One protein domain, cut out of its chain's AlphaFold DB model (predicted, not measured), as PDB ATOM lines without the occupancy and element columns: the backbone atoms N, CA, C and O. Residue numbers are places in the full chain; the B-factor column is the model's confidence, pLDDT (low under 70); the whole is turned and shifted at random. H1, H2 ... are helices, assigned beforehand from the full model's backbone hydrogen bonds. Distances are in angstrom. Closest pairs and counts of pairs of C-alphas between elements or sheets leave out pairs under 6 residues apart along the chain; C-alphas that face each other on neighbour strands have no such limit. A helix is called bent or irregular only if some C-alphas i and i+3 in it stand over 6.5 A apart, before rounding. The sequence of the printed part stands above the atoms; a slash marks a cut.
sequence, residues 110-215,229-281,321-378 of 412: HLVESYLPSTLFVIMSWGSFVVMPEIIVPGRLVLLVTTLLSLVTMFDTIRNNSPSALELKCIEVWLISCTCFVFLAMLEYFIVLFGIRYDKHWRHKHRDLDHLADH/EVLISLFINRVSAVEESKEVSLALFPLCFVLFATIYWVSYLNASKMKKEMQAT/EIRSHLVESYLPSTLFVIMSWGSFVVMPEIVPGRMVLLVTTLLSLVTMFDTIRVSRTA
ATOM      1  N   HIS A 110      93.416 -44.569  46.818       88.69
ATOM      2  CA  HIS A 110      92.925 -43.193  46.754       88.69
ATOM      3  C   HIS A 110      93.911 -42.241  46.064       88.69
ATOM      4  O   HIS A 110      93.481 -41.317  45.373       88.69
ATOM      5  N   LEU A 111      95.224 -42.461  46.197       90.62
ATOM      6  CA  LEU A 111      96.231 -41.677  45.474       90.62
ATOM      7  C   LEU A 111      96.086 -41.815  43.959       90.62
ATOM      8  O   LEU A 111      96.084 -40.807  43.260       90.62
ATOM      9  N   VAL A 112      95.937 -43.041  43.459       90.19
ATOM     10  CA  VAL A 112      95.862 -43.314  42.017       90.19
ATOM     11  C   VAL A 112      94.482 -42.980  41.450       90.19
ATOM     12  O   VAL A 112      94.389 -42.406  40.371       90.19
ATOM     13  N   GLU A 113      93.412 -43.298  42.178       88.62
ATOM     14  CA  GLU A 113      92.032 -43.094  41.722       88.62
ATOM     15  C   GLU A 113      91.567 -41.644  41.864       88.62
ATOM     16  O   GLU A 113      90.697 -41.205  41.115       88.62
ATOM     17  N   SER A 114      92.100 -40.899  42.842       90.69
ATOM     18  CA  SER A 114      91.600 -39.562  43.175       90.69
ATOM     19  C   SER A 114      92.649 -38.451  43.087       90.69
ATOM     20  O   SER A 114      92.467 -37.476  42.359       90.69
ATOM     21  N   TYR A 115      93.769 -38.565  43.798       92.94
ATOM     22  CA  TYR A 115      94.749 -37.470  43.846       92.94
ATOM     23  C   TYR A 115      95.504 -37.287  42.522       92.94
ATOM     24  O   TYR A 115      95.713 -36.157  42.086       92.94
ATOM     25  N   LEU A 116      95.867 -38.380  41.850       93.81
ATOM     26  CA  LEU A 116      96.566 -38.350  40.568       93.81
ATOM     27  C   LEU A 116      95.714 -37.700  39.458       93.81
ATOM     28  O   LEU A 116      96.166 -36.696  38.907       93.81
ATOM     29  N   PRO A 117      94.487 -38.168  39.144       94.12
ATOM     30  CA  PRO A 117      93.675 -37.552  38.095       94.12
ATOM     31  C   PRO A 117      93.282 -36.103  38.412       94.12
ATOM     32  O   PRO A 117      93.329 -35.266  37.516       94.12
ATOM     33  N   SER A 118      92.973 -35.766  39.671       93.94
ATOM     34  CA  SER A 118      92.673 -34.372  40.044       93.94
ATOM     35  C   SER A 118      93.873 -33.438  39.850       93.94
ATOM     36  O   SER A 118      93.715 -32.350  39.300       93.94
ATOM     37  N   THR A 119      95.081 -33.884  40.204       93.25
ATOM     38  CA  THR A 119      96.321 -33.133  39.949       93.25
ATOM     39  C   THR A 119      96.589 -32.978  38.455       93.25
ATOM     40  O   THR A 119      96.944 -31.893  38.002       93.25
ATOM     41  N   LEU A 120      96.377 -34.039  37.667       92.56
ATOM     42  CA  LEU A 120      96.519 -33.982  36.213       92.56
ATOM     43  C   LEU A 120      95.537 -32.986  35.589       92.56
ATOM     44  O   LEU A 120      95.946 -32.225  34.719       92.56
ATOM     45  N   PHE A 121      94.285 -32.916  36.051       92.12
ATOM     46  CA  PHE A 121      93.338 -31.900  35.579       92.12
ATOM     47  C   PHE A 121      93.815 -30.471  35.872       92.12
ATOM     48  O   PHE A 121      93.701 -29.605  35.003       92.12
ATOM     49  N   VAL A 122      94.406 -30.226  37.046       91.75
ATOM     50  CA  VAL A 122      94.997 -28.918  37.375       91.75
ATOM     51  C   VAL A 122      96.188 -28.606  36.460       91.75
ATOM     52  O   VAL A 122      96.241 -27.517  35.897       91.75
ATOM     53  N   ILE A 123      97.092 -29.561  36.224       89.62
ATOM     54  CA  ILE A 123      98.234 -29.380  35.306       89.62
ATOM     55  C   ILE A 123      97.751 -29.113  33.873       89.62
ATOM     56  O   ILE A 123      98.245 -28.206  33.205       89.62
ATOM     57  N   MET A 124      96.743 -29.855  33.406       86.50
ATOM     58  CA  MET A 124      96.123 -29.647  32.093       86.50
ATOM     59  C   MET A 124      95.506 -28.252  31.964       86.50
ATOM     60  O   MET A 124      95.572 -27.655  30.889       86.50
ATOM     61  N   SER A 125      94.964 -27.695  33.054       85.81
ATOM     62  CA  SER A 125      94.462 -26.318  33.068       85.81
ATOM     63  C   SER A 125      95.567 -25.280  32.861       85.81
ATOM     64  O   SER A 125      95.304 -24.249  32.252       85.81
ATOM     65  N   TRP A 126      96.816 -25.557  33.259       83.31
ATOM     66  CA  TRP A 126      97.955 -24.668  32.986       83.31
ATOM     67  C   TRP A 126      98.397 -24.707  31.526       83.31
ATOM     68  O   TRP A 126      98.895 -23.709  31.010       83.31
ATOM     69  N   GLY A 127      98.163 -25.827  30.829       69.94
ATOM     70  CA  GLY A 127      98.401 -25.946  29.386       69.94
ATOM     71  C   GLY A 127      97.636 -24.900  28.567       69.94
ATOM     72  O   GLY A 127      98.072 -24.523  27.484       69.94
ATOM     73  N   SER A 128      96.551 -24.359  29.130       67.75
ATOM     74  CA  SER A 128      95.860 -23.157  28.659       67.75
ATOM     75  C   SER A 128      96.841 -22.005  28.395       67.75
ATOM     76  O   SER A 128      96.844 -21.445  27.305       67.75
ATOM     77  N   PHE A 129      97.726 -21.686  29.342       67.62
ATOM     78  CA  PHE A 129      98.626 -20.530  29.269       67.62
ATOM     79  C   PHE A 129      99.731 -20.678  28.214       67.62
ATOM     80  O   PHE A 129     100.212 -19.676  27.693       67.62
ATOM     81  N   VAL A 130     100.108 -21.916  27.878       65.44
ATOM     82  CA  VAL A 130     101.195 -22.232  26.934       65.44
ATOM     83  C   VAL A 130     100.766 -22.034  25.474       65.44
ATOM     84  O   VAL A 130     101.605 -21.804  24.607       65.44
ATOM     85  N   VAL A 131      99.463 -22.100  25.179       64.62
ATOM     86  CA  VAL A 131      98.947 -22.027  23.804       64.62
ATOM     87  C   VAL A 131      98.531 -20.597  23.453       64.62
ATOM     88  O   VAL A 131      97.612 -20.033  24.060       64.62
ATOM     89  N   MET A 132      99.174 -20.028  22.425       57.31
ATOM     90  CA  MET A 132      98.863 -18.692  21.911       57.31
ATOM     91  C   MET A 132      97.380 -18.575  21.490       57.31
ATOM     92  O   MET A 132      96.875 -19.423  20.748       57.31
ATOM     93  N   PRO A 133      96.665 -17.520  21.931       57.72
ATOM     94  CA  PRO A 133      95.217 -17.374  21.745       57.72
ATOM     95  C   PRO A 133      94.777 -17.083  20.301       57.72
ATOM     96  O   PRO A 133      93.587 -17.148  20.015       57.72
ATOM     97  N   GLU A 134      95.691 -16.784  19.379       55.25
ATOM     98  CA  GLU A 134      95.338 -16.229  18.063       55.25
ATOM     99  C   GLU A 134      94.794 -17.251  17.045       55.25
ATOM    100  O   GLU A 134      94.203 -16.843  16.050       55.25
ATOM    101  N   ILE A 135      94.932 -18.568  17.281       54.34
ATOM    102  CA  ILE A 135      94.620 -19.598  16.262       54.34
ATOM    103  C   ILE A 135      93.573 -20.639  16.736       54.34
ATOM    104  O   ILE A 135      92.838 -21.181  15.913       54.34
ATOM    105  N   ILE A 136      93.446 -20.931  18.047       60.00
ATOM    106  CA  ILE A 136      92.655 -22.082  18.570       60.00
ATOM    107  C   ILE A 136      91.770 -21.694  19.785       60.00
ATOM    108  O   ILE A 136      91.652 -22.414  20.777       60.00
ATOM    109  N   VAL A 137      91.089 -20.547  19.711       63.00
ATOM    110  CA  VAL A 137      90.143 -20.056  20.744       63.00
ATOM    111  C   VAL A 137      89.061 -21.081  21.166       63.00
ATOM    112  O   VAL A 137      88.815 -21.208  22.371       63.00
ATOM    113  N   PRO A 138      88.391 -21.835  20.261       66.06
ATOM    114  CA  PRO A 138      87.298 -22.724  20.672       66.06
ATOM    115  C   PRO A 138      87.781 -23.989  21.396       66.06
ATOM    116  O   PRO A 138      87.121 -24.433  22.332       66.06
ATOM    117  N   GLY A 139      88.932 -24.554  21.014       72.56
ATOM    118  CA  GLY A 139      89.452 -25.784  21.625       72.56
ATOM    119  C   GLY A 139      89.865 -25.581  23.084       72.56
ATOM    120  O   GLY A 139      89.533 -26.393  23.944       72.56
ATOM    121  N   ARG A 140      90.511 -24.451  23.382       76.00
ATOM    122  CA  ARG A 140      90.971 -24.102  24.734       76.00
ATOM    123  C   ARG A 140      89.814 -23.922  25.723       76.00
ATOM    124  O   ARG A 140      89.879 -24.437  26.836       76.00
ATOM    125  N   LEU A 141      88.735 -23.257  25.299       75.81
ATOM    126  CA  LEU A 141      87.515 -23.112  26.104       75.81
ATOM    127  C   LEU A 141      86.879 -24.459  26.432       75.81
ATOM    128  O   LEU A 141      86.531 -24.707  27.583       75.81
ATOM    129  N   VAL A 142      86.740 -25.327  25.428       80.25
ATOM    130  CA  VAL A 142      86.143 -26.654  25.615       80.25
ATOM    131  C   VAL A 142      86.979 -27.483  26.587       80.25
ATOM    132  O   VAL A 142      86.414 -28.059  27.509       80.25
ATOM    133  N   LEU A 143      88.310 -27.475  26.459       82.38
ATOM    134  CA  LEU A 143      89.195 -28.185  27.385       82.38
ATOM    135  C   LEU A 143      89.017 -27.708  28.834       82.38
ATOM    136  O   LEU A 143      88.778 -28.535  29.708       82.38
ATOM    137  N   LEU A 144      89.055 -26.396  29.093       82.31
ATOM    138  CA  LEU A 144      88.888 -25.852  30.449       82.31
ATOM    139  C   LEU A 144      87.519 -26.201  31.050       82.31
ATOM    140  O   LEU A 144      87.442 -26.690  32.178       82.31
ATOM    141  N   VAL A 145      86.445 -26.036  30.277       80.31
ATOM    142  CA  VAL A 145      85.080 -26.374  30.710       80.31
ATOM    143  C   VAL A 145      84.945 -27.863  31.012       80.31
ATOM    144  O   VAL A 145      84.393 -28.234  32.047       80.31
ATOM    145  N   THR A 146      85.469 -28.726  30.139       83.44
ATOM    146  CA  THR A 146      85.439 -30.175  30.346       83.44
ATOM    147  C   THR A 146      86.245 -30.569  31.581       83.44
ATOM    148  O   THR A 146      85.749 -31.361  32.373       83.44
ATOM    149  N   THR A 147      87.429 -29.987  31.811       87.38
ATOM    150  CA  THR A 147      88.219 -30.280  33.023       87.38
ATOM    151  C   THR A 147      87.504 -29.865  34.310       87.38
ATOM    152  O   THR A 147      87.507 -30.626  35.278       87.38
ATOM    153  N   LEU A 148      86.829 -28.709  34.315       84.94
ATOM    154  CA  LEU A 148      86.031 -28.253  35.454       84.94
ATOM    155  C   LEU A 148      84.854 -29.202  35.722       84.94
ATOM    156  O   LEU A 148      84.641 -29.619  36.859       84.94
ATOM    157  N   LEU A 149      84.130 -29.598  34.669       82.81
ATOM    158  CA  LEU A 149      83.047 -30.578  34.757       82.81
ATOM    159  C   LEU A 149      83.546 -31.924  35.298       82.81
ATOM    160  O   LEU A 149      82.909 -32.510  36.170       82.81
ATOM    161  N   SER A 150      84.680 -32.422  34.801       88.00
ATOM    162  CA  SER A 150      85.266 -33.681  35.265       88.00
ATOM    163  C   SER A 150      85.616 -33.638  36.753       88.00
ATOM    164  O   SER A 150      85.297 -34.589  37.463       88.00
ATOM    165  N   LEU A 151      86.201 -32.538  37.243       87.56
ATOM    166  CA  LEU A 151      86.514 -32.364  38.667       87.56
ATOM    167  C   LEU A 151      85.258 -32.328  39.547       87.56
ATOM    168  O   LEU A 151      85.243 -32.947  40.611       87.56
ATOM    169  N   VAL A 152      84.186 -31.675  39.097       81.81
ATOM    170  CA  VAL A 152      82.909 -31.647  39.829       81.81
ATOM    171  C   VAL A 152      82.244 -33.024  39.851       81.81
ATOM    172  O   VAL A 152      81.819 -33.481  40.910       81.81
ATOM    173  N   THR A 153      82.183 -33.717  38.713       84.19
ATOM    174  CA  THR A 153      81.633 -35.082  38.640       84.19
ATOM    175  C   THR A 153      82.403 -36.029  39.557       84.19
ATOM    176  O   THR A 153      81.832 -36.879  40.240       84.19
ATOM    177  N   MET A 154      83.722 -35.866  39.601       87.00
ATOM    178  CA  MET A 154      84.598 -36.630  40.471       87.00
ATOM    179  C   MET A 154      84.363 -36.322  41.955       87.00
ATOM    180  O   MET A 154      84.306 -37.253  42.758       87.00
ATOM    181  N   PHE A 155      84.187 -35.048  42.319       84.94
ATOM    182  CA  PHE A 155      83.821 -34.631  43.672       84.94
ATOM    183  C   PHE A 155      82.534 -35.314  44.143       84.94
ATOM    184  O   PHE A 155      82.514 -35.939  45.202       84.94
ATOM    185  N   ASP A 156      81.497 -35.285  43.313       81.00
ATOM    186  CA  ASP A 156      80.216 -35.920  43.606       81.00
ATOM    187  C   ASP A 156      80.339 -37.452  43.702       81.00
ATOM    188  O   ASP A 156      79.855 -38.082  44.644       81.00
ATOM    189  N   THR A 157      81.097 -38.069  42.793       84.75
ATOM    190  CA  THR A 157      81.382 -39.513  42.825       84.75
ATOM    191  C   THR A 157      82.083 -39.923  44.123       84.75
ATOM    192  O   THR A 157      81.721 -40.929  44.738       84.75
ATOM    193  N   ILE A 158      83.081 -39.160  44.572       86.06
ATOM    194  CA  ILE A 158      83.831 -39.442  45.804       86.06
ATOM    195  C   ILE A 158      82.950 -39.225  47.033       86.06
ATOM    196  O   ILE A 158      82.979 -40.044  47.956       86.06
ATOM    197  N   ARG A 159      82.128 -38.176  47.036       82.12
ATOM    198  CA  ARG A 159      81.174 -37.892  48.109       82.12
ATOM    199  C   ARG A 159      80.152 -39.016  48.280       82.12
ATOM    200  O   ARG A 159      79.955 -39.476  49.399       82.12
ATOM    201  N   ASN A 160      79.561 -39.500  47.187       81.75
ATOM    202  CA  ASN A 160      78.522 -40.535  47.230       81.75
ATOM    203  C   ASN A 160      79.068 -41.934  47.546       81.75
ATOM    204  O   ASN A 160      78.373 -42.746  48.153       81.75
ATOM    205  N   ASN A 161      80.310 -42.222  47.151       83.56
ATOM    206  CA  ASN A 161      80.961 -43.501  47.446       83.56
ATOM    207  C   ASN A 161      81.640 -43.542  48.823       83.56
ATOM    208  O   ASN A 161      82.066 -44.613  49.264       83.56
ATOM    209  N   SER A 162      81.780 -42.395  49.493       81.81
ATOM    210  CA  SER A 162      82.338 -42.307  50.843       81.81
ATOM    211  C   SER A 162      81.222 -42.259  51.893       81.81
ATOM    212  O   SER A 162      80.112 -41.808  51.610       81.81
ATOM    213  N   PRO A 163      81.476 -42.750  53.119       81.31
ATOM    214  CA  PRO A 163      80.493 -42.672  54.190       81.31
ATOM    215  C   PRO A 163      80.120 -41.214  54.472       81.31
ATOM    216  O   PRO A 163      80.976 -40.326  54.471       81.31
ATOM    217  N   SER A 164      78.834 -40.966  54.715       71.81
ATOM    218  CA  SER A 164      78.350 -39.635  55.073       71.81
ATOM    219  C   SER A 164      78.931 -39.212  56.424       71.81
ATOM    220  O   SER A 164      78.824 -39.943  57.408       71.81
ATOM    221  N   ALA A 165      79.529 -38.026  56.461       70.19
ATOM    222  CA  ALA A 165      80.048 -37.385  57.662       70.19
ATOM    223  C   ALA A 165      79.421 -35.990  57.787       70.19
ATOM    224  O   ALA A 165      79.010 -35.409  56.785       70.19
ATOM    225  N   LEU A 166      79.314 -35.470  59.012       64.62
ATOM    226  CA  LEU A 166      78.854 -34.092  59.252       64.62
ATOM    227  C   LEU A 166      79.955 -33.058  58.960       64.62
ATOM    228  O   LEU A 166      79.666 -31.914  58.602       64.62
ATOM    229  N   GLU A 167      81.213 -33.465  59.115       70.25
ATOM    230  CA  GLU A 167      82.393 -32.636  58.884       70.25
ATOM    231  C   GLU A 167      82.923 -32.792  57.455       70.25
ATOM    232  O   GLU A 167      82.760 -33.842  56.831       70.25
ATOM    233  N   LEU A 168      83.600 -31.747  56.963       73.81
ATOM    234  CA  LEU A 168      84.296 -31.781  55.676       73.81
ATOM    235  C   LEU A 168      85.439 -32.793  55.729       73.81
ATOM    236  O   LEU A 168      86.319 -32.707  56.589       73.81
ATOM    237  N   LYS A 169      85.459 -33.719  54.771       85.75
ATOM    238  CA  LYS A 169      86.527 -34.717  54.670       85.75
ATOM    239  C   LYS A 169      87.776 -34.087  54.063       85.75
ATOM    240  O   LYS A 169      87.698 -33.224  53.187       85.75
ATOM    241  N   CYS A 170      88.952 -34.592  54.427       87.56
ATOM    242  CA  CYS A 170      90.222 -34.115  53.862       87.56
ATOM    243  C   CYS A 170      90.270 -34.205  52.331       87.56
ATOM    244  O   CYS A 170      90.799 -33.309  51.668       87.56
ATOM    245  N   ILE A 171      89.711 -35.273  51.756       90.19
ATOM    246  CA  ILE A 171      89.635 -35.442  50.298       90.19
ATOM    247  C   ILE A 171      88.709 -34.420  49.624       90.19
ATOM    248  O   ILE A 171      88.995 -33.971  48.518       90.19
ATOM    249  N   GLU A 172      87.628 -34.009  50.288       87.38
ATOM    250  CA  GLU A 172      86.694 -33.005  49.763       87.38
ATOM    251  C   GLU A 172      87.367 -31.629  49.720       87.38
ATOM    252  O   GLU A 172      87.264 -30.931  48.713       87.38
ATOM    253  N   VAL A 173      88.152 -31.279  50.747       86.25
ATOM    254  CA  VAL A 173      88.961 -30.046  50.773       86.25
ATOM    255  C   VAL A 173      89.967 -30.006  49.617       86.25
ATOM    256  O   VAL A 173      90.112 -28.971  48.961       86.25
ATOM    257  N   TRP A 174      90.635 -31.129  49.327       91.62
ATOM    258  CA  TRP A 174      91.556 -31.241  48.189       91.62
ATOM    259  C   TRP A 174      90.852 -30.973  46.853       91.62
ATOM    260  O   TRP A 174      91.306 -30.149  46.059       91.62
ATOM    261  N   LEU A 175      89.720 -31.641  46.616       90.00
ATOM    262  CA  LEU A 175      88.974 -31.547  45.359       90.00
ATOM    263  C   LEU A 175      88.333 -30.171  45.156       90.00
ATOM    264  O   LEU A 175      88.386 -29.639  44.045       90.00
ATOM    265  N   ILE A 176      87.787 -29.564  46.216       86.38
ATOM    266  CA  ILE A 176      87.274 -28.186  46.180       86.38
ATOM    267  C   ILE A 176      88.401 -27.225  45.803       86.38
ATOM    268  O   ILE A 176      88.235 -26.402  44.906       86.38
ATOM    269  N   SER A 177      89.576 -27.373  46.418       87.00
ATOM    270  CA  SER A 177      90.727 -26.514  46.129       87.00
ATOM    271  C   SER A 177      91.202 -26.668  44.680       87.00
ATOM    272  O   SER A 177      91.386 -25.667  43.990       87.00
ATOM    273  N   CYS A 178      91.321 -27.902  44.175       91.06
ATOM    274  CA  CYS A 178      91.656 -28.166  42.769       91.06
ATOM    275  C   CYS A 178      90.633 -27.540  41.808       91.06
ATOM    276  O   CYS A 178      91.011 -26.918  40.817       91.06
ATOM    277  N   THR A 179      89.341 -27.655  42.125       86.94
ATOM    278  CA  THR A 179      88.249 -27.052  41.343       86.94
ATOM    279  C   THR A 179      88.369 -25.528  41.309       86.94
ATOM    280  O   THR A 179      88.254 -24.930  40.241       86.94
ATOM    281  N   CYS A 180      88.674 -24.894  42.447       84.88
ATOM    282  CA  CYS A 180      88.922 -23.455  42.520       84.88
ATOM    283  C   CYS A 180      90.116 -23.024  41.654       84.88
ATOM    284  O   CYS A 180      90.008 -22.032  40.938       84.88
ATOM    285  N   PHE A 181      91.231 -23.766  41.658       88.62
ATOM    286  CA  PHE A 181      92.387 -23.453  40.805       88.62
ATOM    287  C   PHE A 181      92.045 -23.509  39.309       88.62
ATOM    288  O   PHE A 181      92.390 -22.585  38.572       88.62
ATOM    289  N   VAL A 182      91.325 -24.545  38.866       89.06
ATOM    290  CA  VAL A 182      90.880 -24.663  37.464       89.06
ATOM    291  C   VAL A 182      89.894 -23.552  37.100       89.06
ATOM    292  O   VAL A 182      89.987 -22.965  36.023       89.06
ATOM    293  N   PHE A 183      88.980 -23.206  38.009       84.75
ATOM    294  CA  PHE A 183      88.052 -22.098  37.808       84.75
ATOM    295  C   PHE A 183      88.768 -20.744  37.683       84.75
ATOM    296  O   PHE A 183      88.433 -19.958  36.801       84.75
ATOM    297  N   LEU A 184      89.783 -20.478  38.510       83.88
ATOM    298  CA  LEU A 184      90.591 -19.258  38.412       83.88
ATOM    299  C   LEU A 184      91.362 -19.186  37.085       83.88
ATOM    300  O   LEU A 184      91.397 -18.123  36.467       83.88
ATOM    301  N   ALA A 185      91.911 -20.309  36.612       83.12
ATOM    302  CA  ALA A 185      92.554 -20.386  35.297       83.12
ATOM    303  C   ALA A 185      91.561 -20.122  34.150       83.12
ATOM    304  O   ALA A 185      91.903 -19.516  33.137       83.12
ATOM    305  N   MET A 186      90.304 -20.535  34.314       80.56
ATOM    306  CA  MET A 186      89.246 -20.227  33.360       80.56
ATOM    307  C   MET A 186      88.796 -18.760  33.404       80.56
ATOM    308  O   MET A 186      88.518 -18.169  32.359       80.56
ATOM    309  N   LEU A 187      88.728 -18.163  34.592       78.31
ATOM    310  CA  LEU A 187      88.372 -16.758  34.767       78.31
ATOM    311  C   LEU A 187      89.422 -15.845  34.121       78.31
ATOM    312  O   LEU A 187      89.054 -14.917  33.404       78.31
ATOM    313  N   GLU A 188      90.710 -16.149  34.302       79.75
ATOM    314  CA  GLU A 188      91.813 -15.467  33.609       79.75
ATOM    315  C   GLU A 188      91.597 -15.469  32.092       79.75
ATOM    316  O   GLU A 188      91.621 -14.411  31.459       79.75
ATOM    317  N   TYR A 189      91.253 -16.626  31.524       75.88
ATOM    318  CA  TYR A 189      91.023 -16.739  30.091       75.88
ATOM    319  C   TYR A 189      89.857 -15.863  29.608       75.88
ATOM    320  O   TYR A 189      89.941 -15.229  28.552       75.88
ATOM    321  N   PHE A 190      88.767 -15.785  30.378       74.94
ATOM    322  CA  PHE A 190      87.662 -14.880  30.060       74.94
ATOM    323  C   PHE A 190      88.072 -13.409  30.111       74.94
ATOM    324  O   PHE A 190      87.634 -12.641  29.254       74.94
ATOM    325  N   ILE A 191      88.909 -13.017  31.078       73.81
ATOM    326  CA  ILE A 191      89.440 -11.653  31.169       73.81
ATOM    327  C   ILE A 191      90.267 -11.327  29.920       73.81
ATOM    328  O   ILE A 191      90.047 -10.282  29.307       73.81
ATOM    329  N   VAL A 192      91.157 -12.231  29.493       74.50
ATOM    330  CA  VAL A 192      91.968 -12.055  28.276       74.50
ATOM    331  C   VAL A 192      91.082 -11.935  27.035       74.50
ATOM    332  O   VAL A 192      91.250 -11.011  26.237       74.50
ATOM    333  N   LEU A 193      90.089 -12.817  26.886       72.62
ATOM    334  CA  LEU A 193      89.156 -12.779  25.758       72.62
ATOM    335  C   LEU A 193      88.350 -11.470  25.725       72.62
ATOM    336  O   LEU A 193      88.123 -10.899  24.654       72.62
ATOM    337  N   PHE A 194      87.925 -10.983  26.890       70.12
ATOM    338  CA  PHE A 194      87.230  -9.706  27.014       70.12
ATOM    339  C   PHE A 194      88.144  -8.526  26.656       70.12
ATOM    340  O   PHE A 194      87.714  -7.633  25.927       70.12
ATOM    341  N   GLY A 195      89.407  -8.556  27.090       69.12
ATOM    342  CA  GLY A 195      90.425  -7.566  26.732       69.12
ATOM    343  C   GLY A 195      90.641  -7.465  25.219       69.12
ATOM    344  O   GLY A 195      90.531  -6.375  24.660       69.12
ATOM    345  N   ILE A 196      90.829  -8.601  24.535       71.25
ATOM    346  CA  ILE A 196      90.987  -8.656  23.067       71.25
ATOM    347  C   ILE A 196      89.740  -8.108  22.355       71.25
ATOM    348  O   ILE A 196      89.836  -7.371  21.370       71.25
ATOM    349  N   ARG A 197      88.541  -8.447  22.849       67.94
ATOM    350  CA  ARG A 197      87.278  -7.943  22.288       67.94
ATOM    351  C   ARG A 197      87.152  -6.430  22.445       67.94
ATOM    352  O   ARG A 197      86.695  -5.768  21.512       67.94
ATOM    353  N   TYR A 198      87.517  -5.910  23.612       68.50
ATOM    354  CA  TYR A 198      87.499  -4.481  23.891       68.50
ATOM    355  C   TYR A 198      88.448  -3.758  22.930       68.50
ATOM    356  O   TYR A 198      87.996  -2.880  22.201       68.50
ATOM    357  N   ASP A 199      89.701  -4.207  22.818       70.81
ATOM    358  CA  ASP A 199      90.700  -3.631  21.906       70.81
ATOM    359  C   ASP A 199      90.224  -3.604  20.438       70.81
ATOM    360  O   ASP A 199      90.234  -2.553  19.792       70.81
ATOM    361  N   LYS A 200      89.680  -4.717  19.919       68.69
ATOM    362  CA  LYS A 200      89.147  -4.769  18.542       68.69
ATOM    363  C   LYS A 200      87.987  -3.790  18.323       68.69
ATOM    364  O   LYS A 200      87.916  -3.152  17.273       68.69
ATOM    365  N   HIS A 201      87.074  -3.666  19.290       71.62
ATOM    366  CA  HIS A 201      85.949  -2.733  19.197       71.62
ATOM    367  C   HIS A 201      86.414  -1.269  19.234       71.62
ATOM    368  O   HIS A 201      85.929  -0.455  18.448       71.62
ATOM    369  N   TRP A 202      87.393  -0.946  20.085       68.19
ATOM    370  CA  TRP A 202      87.983   0.391  20.148       68.19
ATOM    371  C   TRP A 202      88.747   0.763  18.886       68.19
ATOM    372  O   TRP A 202      88.558   1.872  18.395       68.19
ATOM    373  N   ARG A 203      89.531  -0.153  18.302       70.31
ATOM    374  CA  ARG A 203      90.209   0.102  17.020       70.31
ATOM    375  C   ARG A 203      89.232   0.399  15.886       70.31
ATOM    376  O   ARG A 203      89.491   1.296  15.090       70.31
ATOM    377  N   HIS A 204      88.101  -0.306  15.822       73.69
ATOM    378  CA  HIS A 204      87.047   0.006  14.851       73.69
ATOM    379  C   HIS A 204      86.445   1.393  15.085       73.69
ATOM    380  O   HIS A 204      86.383   2.187  14.153       73.69
ATOM    381  N   LYS A 205      86.088   1.710  16.334       71.94
ATOM    382  CA  LYS A 205      85.528   3.017  16.688       71.94
ATOM    383  C   LYS A 205      86.496   4.170  16.405       71.94
ATOM    384  O   LYS A 205      86.050   5.224  15.970       71.94
ATOM    385  N   HIS A 206      87.795   3.980  16.640       70.75
ATOM    386  CA  HIS A 206      88.812   4.987  16.331       70.75
ATOM    387  C   HIS A 206      88.921   5.214  14.823       70.75
ATOM    388  O   HIS A 206      88.862   6.353  14.381       70.75
ATOM    389  N   ARG A 207      88.953   4.137  14.028       69.12
ATOM    390  CA  ARG A 207      88.973   4.231  12.563       69.12
ATOM    391  C   ARG A 207      87.743   4.959  12.009       69.12
ATOM    392  O   ARG A 207      87.875   5.753  11.085       69.12
ATOM    393  N   ASP A 208      86.565   4.722  12.584       71.75
ATOM    394  CA  ASP A 208      85.334   5.410  12.181       71.75
ATOM    395  C   ASP A 208      85.359   6.903  12.572       71.75
ATOM    396  O   ASP A 208      84.894   7.749  11.810       71.75
ATOM    397  N   LEU A 209      85.938   7.245  13.730       70.12
ATOM    398  CA  LEU A 209      86.151   8.635  14.154       70.12
ATOM    399  C   LEU A 209      87.176   9.361  13.271       70.12
ATOM    400  O   LEU A 209      86.943  10.515  12.921       70.12
ATOM    401  N   ASP A 210      88.256   8.690  12.866       69.75
ATOM    402  CA  ASP A 210      89.268   9.246  11.960       69.75
ATOM    403  C   ASP A 210      88.678   9.498  10.560       69.75
ATOM    404  O   ASP A 210      88.907  10.550   9.969       69.75
ATOM    405  N   HIS A 211      87.830   8.591  10.058       70.19
ATOM    406  CA  HIS A 211      87.104   8.782   8.795       70.19
ATOM    407  C   HIS A 211      86.101   9.950   8.856       70.19
ATOM    408  O   HIS A 211      85.910  10.657   7.867       70.19
ATOM    409  N   LEU A 212      85.446  10.165  10.001       69.25
ATOM    410  CA  LEU A 212      84.542  11.302  10.206       69.25
ATOM    411  C   LEU A 212      85.300  12.629  10.364       69.25
ATOM    412  O   LEU A 212      84.771  13.677   9.995       69.25
ATOM    413  N   ALA A 213      86.527  12.593  10.892       65.12
ATOM    414  CA  ALA A 213      87.400  13.758  10.998       65.12
ATOM    415  C   ALA A 213      87.950  14.197   9.631       65.12
ATOM    416  O   ALA A 213      88.015  15.394   9.369       65.12
ATOM    417  N   ASP A 214      88.269  13.253   8.741       62.06
ATOM    418  CA  ASP A 214      88.766  13.553   7.388       62.06
ATOM    419  C   ASP A 214      87.685  14.198   6.492       62.06
ATOM    420  O   ASP A 214      87.979  14.973   5.585       62.06
ATOM    421  N   HIS A 215      86.402  13.949   6.792       63.56
ATOM    422  CA  HIS A 215      85.268  14.532   6.065       63.56
ATOM    423  C   HIS A 215      84.800  15.904   6.588       63.56
ATOM    424  O   HIS A 215      84.037  16.579   5.894       63.56
ATOM    425  N   GLU A 229      92.024   9.768  24.970       51.25
ATOM    426  CA  GLU A 229      93.345   9.169  24.699       51.25
ATOM    427  C   GLU A 229      94.158   8.884  25.972       51.25
ATOM    428  O   GLU A 229      94.845   7.867  26.053       51.25
ATOM    429  N   VAL A 230      94.066   9.729  27.007       54.78
ATOM    430  CA  VAL A 230      94.739   9.486  28.300       54.78
ATOM    431  C   VAL A 230      94.093   8.320  29.055       54.78
ATOM    432  O   VAL A 230      94.791   7.474  29.605       54.78
ATOM    433  N   LEU A 231      92.760   8.219  29.050       51.97
ATOM    434  CA  LEU A 231      92.047   7.080  29.643       51.97
ATOM    435  C   LEU A 231      92.274   5.779  28.860       51.97
ATOM    436  O   LEU A 231      92.433   4.726  29.473       51.97
ATOM    437  N   ILE A 232      92.340   5.853  27.529       53.00
ATOM    438  CA  ILE A 232      92.629   4.721  26.643       53.00
ATOM    439  C   ILE A 232      94.084   4.279  26.793       53.00
ATOM    440  O   ILE A 232      94.319   3.090  26.935       53.00
ATOM    441  N   SER A 233      95.058   5.189  26.853       48.72
ATOM    442  CA  SER A 233      96.461   4.834  27.121       48.72
ATOM    443  C   SER A 233      96.666   4.294  28.539       48.72
ATOM    444  O   SER A 233      97.456   3.375  28.715       48.72
ATOM    445  N   LEU A 234      95.907   4.762  29.539       54.62
ATOM    446  CA  LEU A 234      95.872   4.156  30.877       54.62
ATOM    447  C   LEU A 234      95.262   2.748  30.865       54.62
ATOM    448  O   LEU A 234      95.746   1.877  31.584       54.62
ATOM    449  N   PHE A 235      94.223   2.501  30.062       53.88
ATOM    450  CA  PHE A 235      93.586   1.186  29.943       53.88
ATOM    451  C   PHE A 235      94.435   0.213  29.112       53.88
ATOM    452  O   PHE A 235      94.598  -0.937  29.507       53.88
ATOM    453  N   ILE A 236      95.047   0.685  28.021       53.84
ATOM    454  CA  ILE A 236      96.001  -0.057  27.190       53.84
ATOM    455  C   ILE A 236      97.263  -0.361  27.990       53.84
ATOM    456  O   ILE A 236      97.654  -1.514  27.992       53.84
ATOM    457  N   ASN A 237      97.828   0.576  28.766       51.69
ATOM    458  CA  ASN A 237      98.936   0.276  29.688       51.69
ATOM    459  C   ASN A 237      98.552  -0.764  30.752       51.69
ATOM    460  O   ASN A 237      99.395  -1.528  31.212       51.69
ATOM    461  N   ARG A 238      97.274  -0.821  31.148       53.62
ATOM    462  CA  ARG A 238      96.766  -1.821  32.098       53.62
ATOM    463  C   ARG A 238      96.522  -3.187  31.458       53.62
ATOM    464  O   ARG A 238      96.564  -4.180  32.171       53.62
ATOM    465  N   VAL A 239      96.285  -3.237  30.147       49.94
ATOM    466  CA  VAL A 239      96.132  -4.462  29.343       49.94
ATOM    467  C   VAL A 239      97.483  -4.950  28.795       49.94
ATOM    468  O   VAL A 239      97.714  -6.150  28.758       49.94
ATOM    469  N   SER A 240      98.427  -4.073  28.459       46.50
ATOM    470  CA  SER A 240      99.804  -4.447  28.110       46.50
ATOM    471  C   SER A 240     100.592  -4.917  29.338       46.50
ATOM    472  O   SER A 240     101.401  -5.830  29.220       46.50
ATOM    473  N   ALA A 241     100.258  -4.432  30.542       46.94
ATOM    474  CA  ALA A 241     100.679  -5.060  31.801       46.94
ATOM    475  C   ALA A 241     100.115  -6.491  31.991       46.94
ATOM    476  O   ALA A 241     100.644  -7.262  32.790       46.94
ATOM    477  N   VAL A 242      99.056  -6.876  31.262       48.72
ATOM    478  CA  VAL A 242      98.531  -8.258  31.202       48.72
ATOM    479  C   VAL A 242      99.269  -9.098  30.141       48.72
ATOM    480  O   VAL A 242      99.288 -10.320  30.220       48.72
ATOM    481  N   GLU A 243      99.968  -8.488  29.183       44.84
ATOM    482  CA  GLU A 243     100.855  -9.214  28.259       44.84
ATOM    483  C   GLU A 243     102.155  -9.653  28.966       44.84
ATOM    484  O   GLU A 243     102.591 -10.792  28.799       44.84
ATOM    485  N   GLU A 244     102.682  -8.808  29.862       48.38
ATOM    486  CA  GLU A 244     103.731  -9.150  30.846       48.38
ATOM    487  C   GLU A 244     103.240 -10.168  31.904       48.38
ATOM    488  O   GLU A 244     104.038 -10.838  32.560       48.38
ATOM    489  N   SER A 245     101.919 -10.350  32.057       51.91
ATOM    490  CA  SER A 245     101.338 -11.268  33.046       51.91
ATOM    491  C   SER A 245     101.230 -12.722  32.581       51.91
ATOM    492  O   SER A 245     100.934 -13.585  33.410       51.91
ATOM    493  N   LYS A 246     101.494 -13.041  31.305       57.22
ATOM    494  CA  LYS A 246     101.513 -14.436  30.822       57.22
ATOM    495  C   LYS A 246     102.662 -15.221  31.459       57.22
ATOM    496  O   LYS A 246     102.429 -16.319  31.953       57.22
ATOM    497  N   GLU A 247     103.863 -14.642  31.535       63.66
ATOM    498  CA  GLU A 247     105.010 -15.246  32.234       63.66
ATOM    499  C   GLU A 247     104.766 -15.340  33.746       63.66
ATOM    500  O   GLU A 247     105.022 -16.374  34.365       63.66
ATOM    501  N   VAL A 248     104.184 -14.287  34.330       68.31
ATOM    502  CA  VAL A 248     103.850 -14.247  35.760       68.31
ATOM    503  C   VAL A 248     102.791 -15.294  36.107       68.31
ATOM    504  O   VAL A 248     102.965 -16.028  37.072       68.31
ATOM    505  N   SER A 249     101.723 -15.427  35.318       71.81
ATOM    506  CA  SER A 249     100.652 -16.408  35.546       71.81
ATOM    507  C   SER A 249     101.134 -17.841  35.306       71.81
ATOM    508  O   SER A 249     100.772 -18.743  36.064       71.81
ATOM    509  N   LEU A 250     102.013 -18.047  34.315       75.50
ATOM    510  CA  LEU A 250     102.622 -19.343  34.013       75.50
ATOM    511  C   LEU A 250     103.500 -19.861  35.163       75.50
ATOM    512  O   LEU A 250     103.569 -21.069  35.367       75.50
ATOM    513  N   ALA A 251     104.127 -18.973  35.941       78.69
ATOM    514  CA  ALA A 251     104.890 -19.345  37.132       78.69
ATOM    515  C   ALA A 251     104.037 -19.356  38.415       78.69
ATOM    516  O   ALA A 251     104.180 -20.249  39.255       78.69
ATOM    517  N   LEU A 252     103.126 -18.393  38.570       84.44
ATOM    518  CA  LEU A 252     102.348 -18.181  39.790       84.44
ATOM    519  C   LEU A 252     101.352 -19.314  40.053       84.44
ATOM    520  O   LEU A 252     101.269 -19.792  41.181       84.44
ATOM    521  N   PHE A 253     100.604 -19.767  39.041       85.75
ATOM    522  CA  PHE A 253      99.600 -20.823  39.226       85.75
ATOM    523  C   PHE A 253     100.222 -22.163  39.664       85.75
ATOM    524  O   PHE A 253      99.764 -22.719  40.670       85.75
ATOM    525  N   PRO A 254     101.284 -22.671  39.003       89.94
ATOM    526  CA  PRO A 254     101.988 -23.863  39.464       89.94
ATOM    527  C   PRO A 254     102.624 -23.692  40.842       89.94
ATOM    528  O   PRO A 254     102.512 -24.589  41.676       89.94
ATOM    529  N   LEU A 255     103.248 -22.541  41.116       89.62
ATOM    530  CA  LEU A 255     103.891 -22.278  42.405       89.62
ATOM    531  C   LEU A 255     102.863 -22.268  43.543       89.62
ATOM    532  O   LEU A 255     103.055 -22.952  44.548       89.62
ATOM    533  N   CYS A 256     101.738 -21.575  43.366       90.12
ATOM    534  CA  CYS A 256     100.636 -21.566  44.327       90.12
ATOM    535  C   CYS A 256     100.059 -22.967  44.557       90.12
ATOM    536  O   CYS A 256      99.772 -23.324  45.699       90.12
ATOM    537  N   PHE A 257      99.921 -23.780  43.506       93.38
ATOM    538  CA  PHE A 257      99.427 -25.149  43.644       93.38
ATOM    539  C   PHE A 257     100.418 -26.058  44.382       93.38
ATOM    540  O   PHE A 257     100.009 -26.828  45.246       93.38
ATOM    541  N   VAL A 258     101.719 -25.950  44.101       93.81
ATOM    542  CA  VAL A 258     102.758 -26.711  44.817       93.81
ATOM    543  C   VAL A 258     102.822 -26.297  46.289       93.81
ATOM    544  O   VAL A 258     102.883 -27.159  47.167       93.81
ATOM    545  N   LEU A 259     102.742 -24.997  46.591       94.19
ATOM    546  CA  LEU A 259     102.647 -24.510  47.971       94.19
ATOM    547  C   LEU A 259     101.396 -25.049  48.672       94.19
ATOM    548  O   LEU A 259     101.487 -25.581  49.774       94.19
ATOM    549  N   PHE A 260     100.235 -24.989  48.020       94.19
ATOM    550  CA  PHE A 260      99.007 -25.571  48.553       94.19
ATOM    551  C   PHE A 260      99.160 -27.077  48.816       94.19
ATOM    552  O   PHE A 260      98.844 -27.543  49.909       94.19
ATOM    553  N   ALA A 261      99.684 -27.834  47.851       94.38
ATOM    554  CA  ALA A 261      99.825 -29.280  47.960       94.38
ATOM    555  C   ALA A 261     100.789 -29.682  49.083       94.38
ATOM    556  O   ALA A 261     100.507 -30.610  49.841       94.38
ATOM    557  N   THR A 262     101.904 -28.967  49.230       93.56
ATOM    558  CA  THR A 262     102.865 -29.213  50.314       93.56
ATOM    559  C   THR A 262     102.259 -28.909  51.682       93.56
ATOM    560  O   THR A 262     102.337 -29.753  52.573       93.56
ATOM    561  N   ILE A 263     101.580 -27.767  51.842       93.44
ATOM    562  CA  ILE A 263     100.876 -27.407  53.084       93.44
ATOM    563  C   ILE A 263      99.798 -28.446  53.416       93.44
ATOM    564  O   ILE A 263      99.712 -28.901  54.558       93.44
ATOM    565  N   TYR A 264      99.011 -28.855  52.419       92.62
ATOM    566  CA  TYR A 264      97.964 -29.864  52.556       92.62
ATOM    567  C   TYR A 264      98.526 -31.178  53.109       92.62
ATOM    568  O   TYR A 264      98.101 -31.642  54.169       92.62
ATOM    569  N   TRP A 265      99.521 -31.758  52.432       92.62
ATOM    570  CA  TRP A 265     100.086 -33.044  52.836       92.62
ATOM    571  C   TRP A 265     100.760 -32.968  54.204       92.62
ATOM    572  O   TRP A 265     100.539 -33.848  55.032       92.62
ATOM    573  N   VAL A 266     101.530 -31.911  54.486       90.81
ATOM    574  CA  VAL A 266     102.196 -31.744  55.787       90.81
ATOM    575  C   VAL A 266     101.174 -31.629  56.920       90.81
ATOM    576  O   VAL A 266     101.317 -32.306  57.939       90.81
ATOM    577  N   SER A 267     100.127 -30.822  56.743       89.00
ATOM    578  CA  SER A 267      99.084 -30.629  57.754       89.00
ATOM    579  C   SER A 267      98.357 -31.938  58.074       89.00
ATOM    580  O   SER A 267      98.306 -32.362  59.231       89.00
ATOM    581  N   TYR A 268      97.863 -32.640  57.051       87.06
ATOM    582  CA  TYR A 268      97.036 -33.828  57.260       87.06
ATOM    583  C   TYR A 268      97.832 -35.077  57.653       87.06
ATOM    584  O   TYR A 268      97.329 -35.901  58.419       87.06
ATOM    585  N   LEU A 269      99.095 -35.202  57.226       86.94
ATOM    586  CA  LEU A 269      99.989 -36.259  57.718       86.94
ATOM    587  C   LEU A 269     100.419 -36.033  59.172       86.94
ATOM    588  O   LEU A 269     100.676 -36.997  59.893       86.94
ATOM    589  N   ASN A 270     100.508 -34.780  59.621       83.88
ATOM    590  CA  ASN A 270     100.756 -34.480  61.028       83.88
ATOM    591  C   ASN A 270      99.497 -34.709  61.873       83.88
ATOM    592  O   ASN A 270      99.581 -35.308  62.946       83.88
ATOM    593  N   ALA A 271      98.327 -34.314  61.370       80.50
ATOM    594  CA  ALA A 271      97.049 -34.543  62.038       80.50
ATOM    595  C   ALA A 271      96.748 -36.041  62.230       80.50
ATOM    596  O   ALA A 271      96.295 -36.439  63.305       80.50
ATOM    597  N   SER A 272      97.067 -36.891  61.245       75.12
ATOM    598  CA  SER A 272      96.866 -38.345  61.355       75.12
ATOM    599  C   SER A 272      97.736 -39.005  62.431       75.12
ATOM    600  O   SER A 272      97.333 -40.010  63.013       75.12
ATOM    601  N   LYS A 273      98.898 -38.424  62.762       69.31
ATOM    602  CA  LYS A 273      99.771 -38.912  63.845       69.31
ATOM    603  C   LYS A 273      99.303 -38.487  65.239       69.31
ATOM    604  O   LYS A 273      99.548 -39.217  66.195       69.31
ATOM    605  N   MET A 274      98.648 -37.330  65.355       56.72
ATOM    606  CA  MET A 274      98.267 -36.727  66.641       56.72
ATOM    607  C   MET A 274      96.924 -37.227  67.196       56.72
ATOM    608  O   MET A 274      96.688 -37.115  68.395       56.72
ATOM    609  N   LYS A 275      96.042 -37.814  66.375       52.69
ATOM    610  CA  LYS A 275      94.654 -38.149  66.758       52.69
ATOM    611  C   LYS A 275      94.495 -39.417  67.626       52.69
ATOM    612  O   LYS A 275      93.575 -40.202  67.421       52.69
ATOM    613  N   LYS A 276      95.393 -39.642  68.595       44.62
ATOM    614  CA  LYS A 276      95.372 -40.806  69.503       44.62
ATOM    615  C   LYS A 276      94.530 -40.636  70.773       44.62
ATOM    616  O   LYS A 276      94.430 -41.596  71.532       44.62
ATOM    617  N   GLU A 277      93.901 -39.487  71.012       40.66
ATOM    618  CA  GLU A 277      93.175 -39.254  72.267       40.66
ATOM    619  C   GLU A 277      91.653 -39.141  72.099       40.66
ATOM    620  O   GLU A 277      91.122 -38.206  71.509       40.66
ATOM    621  N   MET A 278      90.997 -40.165  72.656       34.09
ATOM    622  CA  MET A 278      89.728 -40.181  73.391       34.09
ATOM    623  C   MET A 278      88.545 -39.371  72.828       34.09
ATOM    624  O   MET A 278      88.407 -38.175  73.059       34.09
ATOM    625  N   GLN A 279      87.587 -40.091  72.235       34.50
ATOM    626  CA  GLN A 279      86.201 -39.639  72.089       34.50
ATOM    627  C   GLN A 279      85.291 -40.489  72.984       34.50
ATOM    628  O   GLN A 279      85.346 -41.720  72.964       34.50
ATOM    629  N   ALA A 280      84.460 -39.826  73.787       33.84
ATOM    630  CA  ALA A 280      83.372 -40.448  74.530       33.84
ATOM    631  C   ALA A 280      82.060 -40.185  73.779       33.84
ATOM    632  O   ALA A 280      81.579 -39.054  73.746       33.84
ATOM    633  N   THR A 281      81.485 -41.223  73.173       37.75
ATOM    634  CA  THR A 281      80.202 -41.123  72.464       37.75
ATOM    635  C   THR A 281      79.056 -41.463  73.414       37.75
ATOM    636  O   THR A 281      78.976 -42.578  73.931       37.75
ATOM    637  N   GLU A 321      75.394 -27.791  62.588       61.62
ATOM    638  CA  GLU A 321      76.415 -26.940  61.984       61.62
ATOM    639  C   GLU A 321      76.356 -27.069  60.453       61.62
ATOM    640  O   GLU A 321      76.960 -27.935  59.832       61.62
ATOM    641  N   ILE A 322      75.554 -26.207  59.827       61.91
ATOM    642  CA  ILE A 322      75.262 -26.224  58.384       61.91
ATOM    643  C   ILE A 322      76.446 -25.706  57.537       61.91
ATOM    644  O   ILE A 322      76.444 -25.830  56.313       61.91
ATOM    645  N   ARG A 323      77.485 -25.140  58.169       59.59
ATOM    646  CA  ARG A 323      78.607 -24.467  57.492       59.59
ATOM    647  C   ARG A 323      79.331 -25.379  56.497       59.59
ATOM    648  O   ARG A 323      79.563 -24.963  55.366       59.59
ATOM    649  N   SER A 324      79.642 -26.612  56.894       55.56
ATOM    650  CA  SER A 324      80.271 -27.616  56.024       55.56
ATOM    651  C   SER A 324      79.364 -27.973  54.843       55.56
ATOM    652  O   SER A 324      79.787 -27.902  53.692       55.56
ATOM    653  N   HIS A 325      78.088 -28.245  55.122       62.69
ATOM    654  CA  HIS A 325      77.074 -28.616  54.131       62.69
ATOM    655  C   HIS A 325      76.796 -27.515  53.093       62.69
ATOM    656  O   HIS A 325      76.551 -27.815  51.918       62.69
ATOM    657  N   LEU A 326      76.835 -26.245  53.517       61.56
ATOM    658  CA  LEU A 326      76.707 -25.083  52.637       61.56
ATOM    659  C   LEU A 326      77.900 -24.968  51.697       61.56
ATOM    660  O   LEU A 326      77.697 -24.818  50.499       61.56
ATOM    661  N   VAL A 327      79.130 -25.058  52.208       63.66
ATOM    662  CA  VAL A 327      80.334 -24.976  51.365       63.66
ATOM    663  C   VAL A 327      80.338 -26.108  50.341       63.66
ATOM    664  O   VAL A 327      80.558 -25.868  49.161       63.66
ATOM    665  N   GLU A 328      80.009 -27.322  50.770       63.31
ATOM    666  CA  GLU A 328      80.013 -28.514  49.924       63.31
ATOM    667  C   GLU A 328      78.981 -28.453  48.786       63.31
ATOM    668  O   GLU A 328      79.231 -28.930  47.681       63.31
ATOM    669  N   SER A 329      77.818 -27.848  49.047       64.31
ATOM    670  CA  SER A 329      76.711 -27.810  48.084       64.31
ATOM    671  C   SER A 329      76.712 -26.521  47.259       64.31
ATOM    672  O   SER A 329      76.582 -26.560  46.044       64.31
ATOM    673  N   TYR A 330      76.889 -25.357  47.882       66.19
ATOM    674  CA  TYR A 330      76.719 -24.071  47.204       66.19
ATOM    675  C   TYR A 330      77.970 -23.617  46.456       66.19
ATOM    676  O   TYR A 330      77.843 -22.873  45.483       66.19
ATOM    677  N   LEU A 331      79.171 -24.053  46.852       70.00
ATOM    678  CA  LEU A 331      80.394 -23.656  46.151       70.00
ATOM    679  C   LEU A 331      80.399 -24.174  44.701       70.00
ATOM    680  O   LEU A 331      80.510 -23.345  43.802       70.00
ATOM    681  N   PRO A 332      80.138 -25.463  44.406       67.06
ATOM    682  CA  PRO A 332      79.991 -25.912  43.022       67.06
ATOM    683  C   PRO A 332      78.875 -25.166  42.273       67.06
ATOM    684  O   PRO A 332      79.105 -24.678  41.169       67.06
ATOM    685  N   SER A 333      77.688 -24.998  42.874       65.69
ATOM    686  CA  SER A 333      76.562 -24.310  42.218       65.69
ATOM    687  C   SER A 333      76.881 -22.864  41.845       65.69
ATOM    688  O   SER A 333      76.552 -22.426  40.745       65.69
ATOM    689  N   THR A 334      77.521 -22.116  42.743       70.44
ATOM    690  CA  THR A 334      77.895 -20.717  42.496       70.44
ATOM    691  C   THR A 334      78.941 -20.608  41.392       70.44
ATOM    692  O   THR A 334      78.784 -19.770  40.506       70.44
ATOM    693  N   LEU A 335      79.932 -21.509  41.361       68.38
ATOM    694  CA  LEU A 335      80.891 -21.590  40.256       68.38
ATOM    695  C   LEU A 335      80.178 -21.838  38.915       68.38
ATOM    696  O   LEU A 335      80.464 -21.145  37.941       68.38
ATOM    697  N   PHE A 336      79.189 -22.737  38.857       66.88
ATOM    698  CA  PHE A 336      78.424 -22.986  37.624       66.88
ATOM    699  C   PHE A 336      77.535 -21.822  37.190       66.88
ATOM    700  O   PHE A 336      77.387 -21.582  35.991       66.88
ATOM    701  N   VAL A 337      76.954 -21.080  38.131       67.19
ATOM    702  CA  VAL A 337      76.194 -19.869  37.796       67.19
ATOM    703  C   VAL A 337      77.124 -18.823  37.180       67.19
ATOM    704  O   VAL A 337      76.793 -18.265  36.135       67.19
ATOM    705  N   ILE A 338      78.320 -18.623  37.743       68.00
ATOM    706  CA  ILE A 338      79.318 -17.697  37.183       68.00
ATOM    707  C   ILE A 338      79.771 -18.159  35.786       68.00
ATOM    708  O   ILE A 338      79.873 -17.354  34.860       68.00
ATOM    709  N   MET A 339      79.958 -19.463  35.593       65.38
ATOM    710  CA  MET A 339      80.267 -20.064  34.289       65.38
ATOM    711  C   MET A 339      79.165 -19.839  33.251       65.38
ATOM    712  O   MET A 339      79.449 -19.514  32.098       65.38
ATOM    713  N   SER A 340      77.901 -19.974  33.661       67.44
ATOM    714  CA  SER A 340      76.741 -19.689  32.815       67.44
ATOM    715  C   SER A 340      76.737 -18.228  32.363       67.44
ATOM    716  O   SER A 340      76.472 -17.940  31.196       67.44
ATOM    717  N   TRP A 341      77.149 -17.297  33.227       66.94
ATOM    718  CA  TRP A 341      77.255 -15.881  32.869       66.94
ATOM    719  C   TRP A 341      78.377 -15.618  31.853       66.94
ATOM    720  O   TRP A 341      78.231 -14.763  30.979       66.94
ATOM    721  N   GLY A 342      79.447 -16.420  31.879       60.56
ATOM    722  CA  GLY A 342      80.503 -16.407  30.861       60.56
ATOM    723  C   GLY A 342      80.001 -16.690  29.437       60.56
ATOM    724  O   GLY A 342      80.587 -16.200  28.469       60.56
ATOM    725  N   SER A 343      78.871 -17.394  29.274       63.31
ATOM    726  CA  SER A 343      78.273 -17.657  27.955       63.31
ATOM    727  C   SER A 343      77.813 -16.384  27.223       63.31
ATOM    728  O   SER A 343      77.867 -16.334  25.990       63.31
ATOM    729  N   PHE A 344      77.456 -15.322  27.959       60.50
ATOM    730  CA  PHE A 344      77.087 -14.020  27.389       60.50
ATOM    731  C   PHE A 344      78.296 -13.245  26.836       60.50
ATOM    732  O   PHE A 344      78.138 -12.387  25.965       60.50
ATOM    733  N   VAL A 345      79.511 -13.566  27.296       58.06
ATOM    734  CA  VAL A 345      80.756 -12.876  26.911       58.06
ATOM    735  C   VAL A 345      81.333 -13.418  25.593       58.06
ATOM    736  O   VAL A 345      81.900 -12.654  24.805       58.06
ATOM    737  N   VAL A 346      81.141 -14.712  25.307       60.16
ATOM    738  CA  VAL A 346      81.636 -15.394  24.092       60.16
ATOM    739  C   VAL A 346      80.927 -14.863  22.839       60.16
ATOM    740  O   VAL A 346      79.725 -14.616  22.884       60.16
ATOM    741  N   MET A 347      81.627 -14.680  21.709       54.41
ATOM    742  CA  MET A 347      81.039 -14.151  20.461       54.41
ATOM    743  C   MET A 347      79.909 -15.040  19.892       54.41
ATOM    744  O   MET A 347      79.987 -16.262  20.016       54.41
ATOM    745  N   PRO A 348      78.885 -14.463  19.224       54.03
ATOM    746  CA  PRO A 348      77.817 -15.224  18.562       54.03
ATOM    747  C   PRO A 348      78.303 -16.092  17.388       54.03
ATOM    748  O   PRO A 348      77.630 -17.052  17.036       54.03
ATOM    749  N   GLU A 349      79.482 -15.806  16.833       53.16
ATOM    750  CA  GLU A 349      80.084 -16.562  15.724       53.16
ATOM    751  C   GLU A 349      80.785 -17.861  16.182       53.16
ATOM    752  O   GLU A 349      80.957 -18.782  15.390       53.16
ATOM    753  N   ILE A 350      81.122 -18.000  17.475       56.22
ATOM    754  CA  ILE A 350      81.733 -19.215  18.056       56.22
ATOM    755  C   ILE A 350      80.633 -20.061  18.724       56.22
ATOM    756  O   ILE A 350      80.620 -20.297  19.935       56.22
ATOM    757  N   VAL A 351      79.680 -20.518  17.907       52.12
ATOM    758  CA  VAL A 351      78.548 -21.382  18.297       52.12
ATOM    759  C   VAL A 351      78.955 -22.620  19.127       52.12
ATOM    760  O   VAL A 351      78.286 -22.882  20.132       52.12
ATOM    761  N   PRO A 352      80.046 -23.365  18.824       54.75
ATOM    762  CA  PRO A 352      80.378 -24.571  19.590       54.75
ATOM    763  C   PRO A 352      80.783 -24.285  21.045       54.75
ATOM    764  O   PRO A 352      80.429 -25.055  21.933       54.75
ATOM    765  N   GLY A 353      81.446 -23.158  21.331       56.34
ATOM    766  CA  GLY A 353      81.857 -22.805  22.699       56.34
ATOM    767  C   GLY A 353      80.678 -22.430  23.605       56.34
ATOM    768  O   GLY A 353      80.634 -22.827  24.769       56.34
ATOM    769  N   ARG A 354      79.678 -21.722  23.060       59.69
ATOM    770  CA  ARG A 354      78.444 -21.360  23.781       59.69
ATOM    771  C   ARG A 354      77.580 -22.579  24.094       59.69
ATOM    772  O   ARG A 354      77.098 -22.706  25.216       59.69
ATOM    773  N   MET A 355      77.417 -23.477  23.121       58.12
ATOM    774  CA  MET A 355      76.639 -24.706  23.299       58.12
ATOM    775  C   MET A 355      77.291 -25.630  24.327       58.12
ATOM    776  O   MET A 355      76.593 -26.164  25.177       58.12
ATOM    777  N   VAL A 356      78.622 -25.755  24.326       63.88
ATOM    778  CA  VAL A 356      79.333 -26.535  25.350       63.88
ATOM    779  C   VAL A 356      79.156 -25.911  26.735       63.88
ATOM    780  O   VAL A 356      78.820 -26.635  27.665       63.88
ATOM    781  N   LEU A 357      79.281 -24.589  26.898       62.53
ATOM    782  CA  LEU A 357      79.045 -23.911  28.185       62.53
ATOM    783  C   LEU A 357      77.605 -24.078  28.701       62.53
ATOM    784  O   LEU A 357      77.405 -24.377  29.877       62.53
ATOM    785  N   LEU A 358      76.597 -23.934  27.838       63.81
ATOM    786  CA  LEU A 358      75.183 -24.115  28.196       63.81
ATOM    787  C   LEU A 358      74.828 -25.576  28.495       63.81
ATOM    788  O   LEU A 358      74.144 -25.856  29.475       63.81
ATOM    789  N   VAL A 359      75.310 -26.521  27.687       62.56
ATOM    790  CA  VAL A 359      75.030 -27.951  27.875       62.56
ATOM    791  C   VAL A 359      75.778 -28.500  29.086       62.56
ATOM    792  O   VAL A 359      75.195 -29.262  29.845       62.56
ATOM    793  N   THR A 360      77.029 -28.094  29.327       64.62
ATOM    794  CA  THR A 360      77.770 -28.523  30.526       64.62
ATOM    795  C   THR A 360      77.196 -27.926  31.802       64.62
ATOM    796  O   THR A 360      77.074 -28.654  32.781       64.62
ATOM    797  N   THR A 361      76.772 -26.657  31.812       63.62
ATOM    798  CA  THR A 361      76.093 -26.064  32.979       63.62
ATOM    799  C   THR A 361      74.746 -26.734  33.246       63.62
ATOM    800  O   THR A 361      74.470 -27.081  34.392       63.62
ATOM    801  N   LEU A 362      73.944 -27.012  32.211       61.38
ATOM    802  CA  LEU A 362      72.698 -27.776  32.346       61.38
ATOM    803  C   LEU A 362      72.946 -29.207  32.830       61.38
ATOM    804  O   LEU A 362      72.290 -29.638  33.771       61.38
ATOM    805  N   LEU A 363      73.900 -29.929  32.238       60.75
ATOM    806  CA  LEU A 363      74.225 -31.302  32.624       60.75
ATOM    807  C   LEU A 363      74.743 -31.363  34.066       60.75
ATOM    808  O   LEU A 363      74.297 -32.218  34.818       60.75
ATOM    809  N   SER A 364      75.593 -30.414  34.473       62.06
ATOM    810  CA  SER A 364      76.117 -30.316  35.848       62.06
ATOM    811  C   SER A 364      75.025 -30.007  36.864       62.06
ATOM    812  O   SER A 364      75.003 -30.575  37.955       62.06
ATOM    813  N   LEU A 365      74.102 -29.103  36.515       62.69
ATOM    814  CA  LEU A 365      72.949 -28.803  37.357       62.69
ATOM    815  C   LEU A 365      72.040 -30.028  37.468       62.69
ATOM    816  O   LEU A 365      71.626 -30.359  38.572       62.69
ATOM    817  N   VAL A 366      71.780 -30.738  36.368       56.44
ATOM    818  CA  VAL A 366      70.975 -31.969  36.364       56.44
ATOM    819  C   VAL A 366      71.630 -33.065  37.206       56.44
ATOM    820  O   VAL A 366      70.949 -33.638  38.052       56.44
ATOM    821  N   THR A 367      72.938 -33.307  37.073       58.38
ATOM    822  CA  THR A 367      73.652 -34.295  37.899       58.38
ATOM    823  C   THR A 367      73.631 -33.922  39.378       58.38
ATOM    824  O   THR A 367      73.413 -34.782  40.224       58.38
ATOM    825  N   MET A 368      73.771 -32.632  39.698       58.47
ATOM    826  CA  MET A 368      73.693 -32.137  41.072       58.47
ATOM    827  C   MET A 368      72.271 -32.250  41.653       58.47
ATOM    828  O   MET A 368      72.087 -32.594  42.821       58.47
ATOM    829  N   PHE A 369      71.239 -31.985  40.849       54.69
ATOM    830  CA  PHE A 369      69.848 -32.188  41.252       54.69
ATOM    831  C   PHE A 369      69.527 -33.669  41.453       54.69
ATOM    832  O   PHE A 369      68.816 -33.997  42.406       54.69
ATOM    833  N   ASP A 370      70.063 -34.552  40.612       51.06
ATOM    834  CA  ASP A 370      69.890 -35.994  40.755       51.06
ATOM    835  C   ASP A 370      70.578 -36.527  42.009       51.06
ATOM    836  O   ASP A 370      69.980 -37.351  42.692       51.06
ATOM    837  N   THR A 371      71.733 -36.009  42.431       49.94
ATOM    838  CA  THR A 371      72.343 -36.431  43.704       49.94
ATOM    839  C   THR A 371      71.638 -35.895  44.942       49.94
ATOM    840  O   THR A 371      71.477 -36.629  45.920       49.94
ATOM    841  N   ILE A 372      71.059 -34.692  44.884       47.91
ATOM    842  CA  ILE A 372      70.129 -34.211  45.923       47.91
ATOM    843  C   ILE A 372      68.840 -35.063  45.942       47.91
ATOM    844  O   ILE A 372      68.236 -35.278  47.000       47.91
ATOM    845  N   ARG A 373      68.385 -35.553  44.783       41.78
ATOM    846  CA  ARG A 373      67.192 -36.402  44.660       41.78
ATOM    847  C   ARG A 373      67.472 -37.839  45.114       41.78
ATOM    848  O   ARG A 373      66.618 -38.390  45.795       41.78
ATOM    849  N   VAL A 374      68.660 -38.388  44.842       46.62
ATOM    850  CA  VAL A 374      69.161 -39.690  45.325       46.62
ATOM    851  C   VAL A 374      69.385 -39.674  46.837       46.62
ATOM    852  O   VAL A 374      68.996 -40.620  47.517       46.62
ATOM    853  N   SER A 375      69.907 -38.578  47.398       42.72
ATOM    854  CA  SER A 375      69.975 -38.372  48.853       42.72
ATOM    855  C   SER A 375      68.580 -38.409  49.501       42.72
ATOM    856  O   SER A 375      68.388 -39.079  50.519       42.72
ATOM    857  N   ARG A 376      67.570 -37.791  48.867       40.06
ATOM    858  CA  ARG A 376      66.167 -37.852  49.318       40.06
ATOM    859  C   ARG A 376      65.512 -39.219  49.095       40.06
ATOM    860  O   ARG A 376      64.797 -39.692  49.976       40.06
ATOM    861  N   THR A 377      65.737 -39.891  47.965       37.91
ATOM    862  CA  THR A 377      65.139 -41.211  47.700       37.91
ATOM    863  C   THR A 377      65.793 -42.322  48.509       37.91
ATOM    864  O   THR A 377      65.080 -43.235  48.904       37.91
ATOM    865  N   ALA A 378      67.079 -42.239  48.864       39.66
ATOM    866  CA  ALA A 378      67.709 -43.178  49.795       39.66
ATOM    867  C   ALA A 378      67.070 -43.117  51.199       39.66
ATOM    868  O   ALA A 378      66.826 -44.161  51.809       39.66
TER     869      ALA A 378
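What this domain is: This is residues 110 to 215, 229 to 281 and 321 to 378 of the 412 residues of a protein of Diaphorina citri (UniProt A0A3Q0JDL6). Six long helices run side by side in a loose up-and-down bundle, H5 along one side and H7 along the other, with H1, H2, H3 and H6 between. Residues 203 to 215 stick out at one end, 269 to 281 at the other; short H4 runs beside H3. The 217 printed residues hold seven helices, H1 to H7 in chain order, and no named strand: all helix. The whole is loose, radius of gyration of the C-alphas 21.7 A, spanning 87 by 39 by 31 A.

Where its parts are: H1, residues 110 to 130, begins at C-alpha 110 (92.925, -43.193, 46.754) and is only just irregular, C-alphas 113 and 116 being 6.7 A apart. H2 is 137 to 161, 36.7 A; H3, 170 to 214, 66.6 A; H4, 229 to 243; H5, 245 to 274, 42.3 A; H6, 323 to 342, with a kink of 32 degrees near 330; H7, 351 to 378, 39.8 A, ending at C-alpha 378 (67.709, -43.178, 49.795).

How they stand to each other: H1 and H2 form a hairpin, closest C-alphas Phe 121 and Thr 147, 5.9 A. H3 touches H2 with residues 172 to 186 alone, closest C-alphas Thr 179 and Leu 151, 6.2 A. H5 touches H1 with residues 246 to 254 alone, closest C-alphas Leu 250 and Phe 129, 6.3 A. H7 touches H2, the same way at a shallow 6 degrees, closest C-alphas Gly 353 and Pro 138, 5.8 A. H6 and H7 form a hairpin, closest C-alphas Phe 336 and Thr 361, 6.0 A. H4 is close but not clearly touching H3, closest C-alphas Val 239 and Gly 195, 7.0 A. Every O i to N i+4 pair is within hydrogen-bond range in H3 and H7; H1 has 12 of 17, H2 20 of 21, H4 10 of 11, H5 24 of 26, H6 14 of 16.

The domain as a whole: Cuts leave C-alphas 215 and 229 21.0 A apart, and 281 and 321 18.0 A. Mean pLDDT of the printed part is 70.5; 109 residues are under 70, among them 335 to 378.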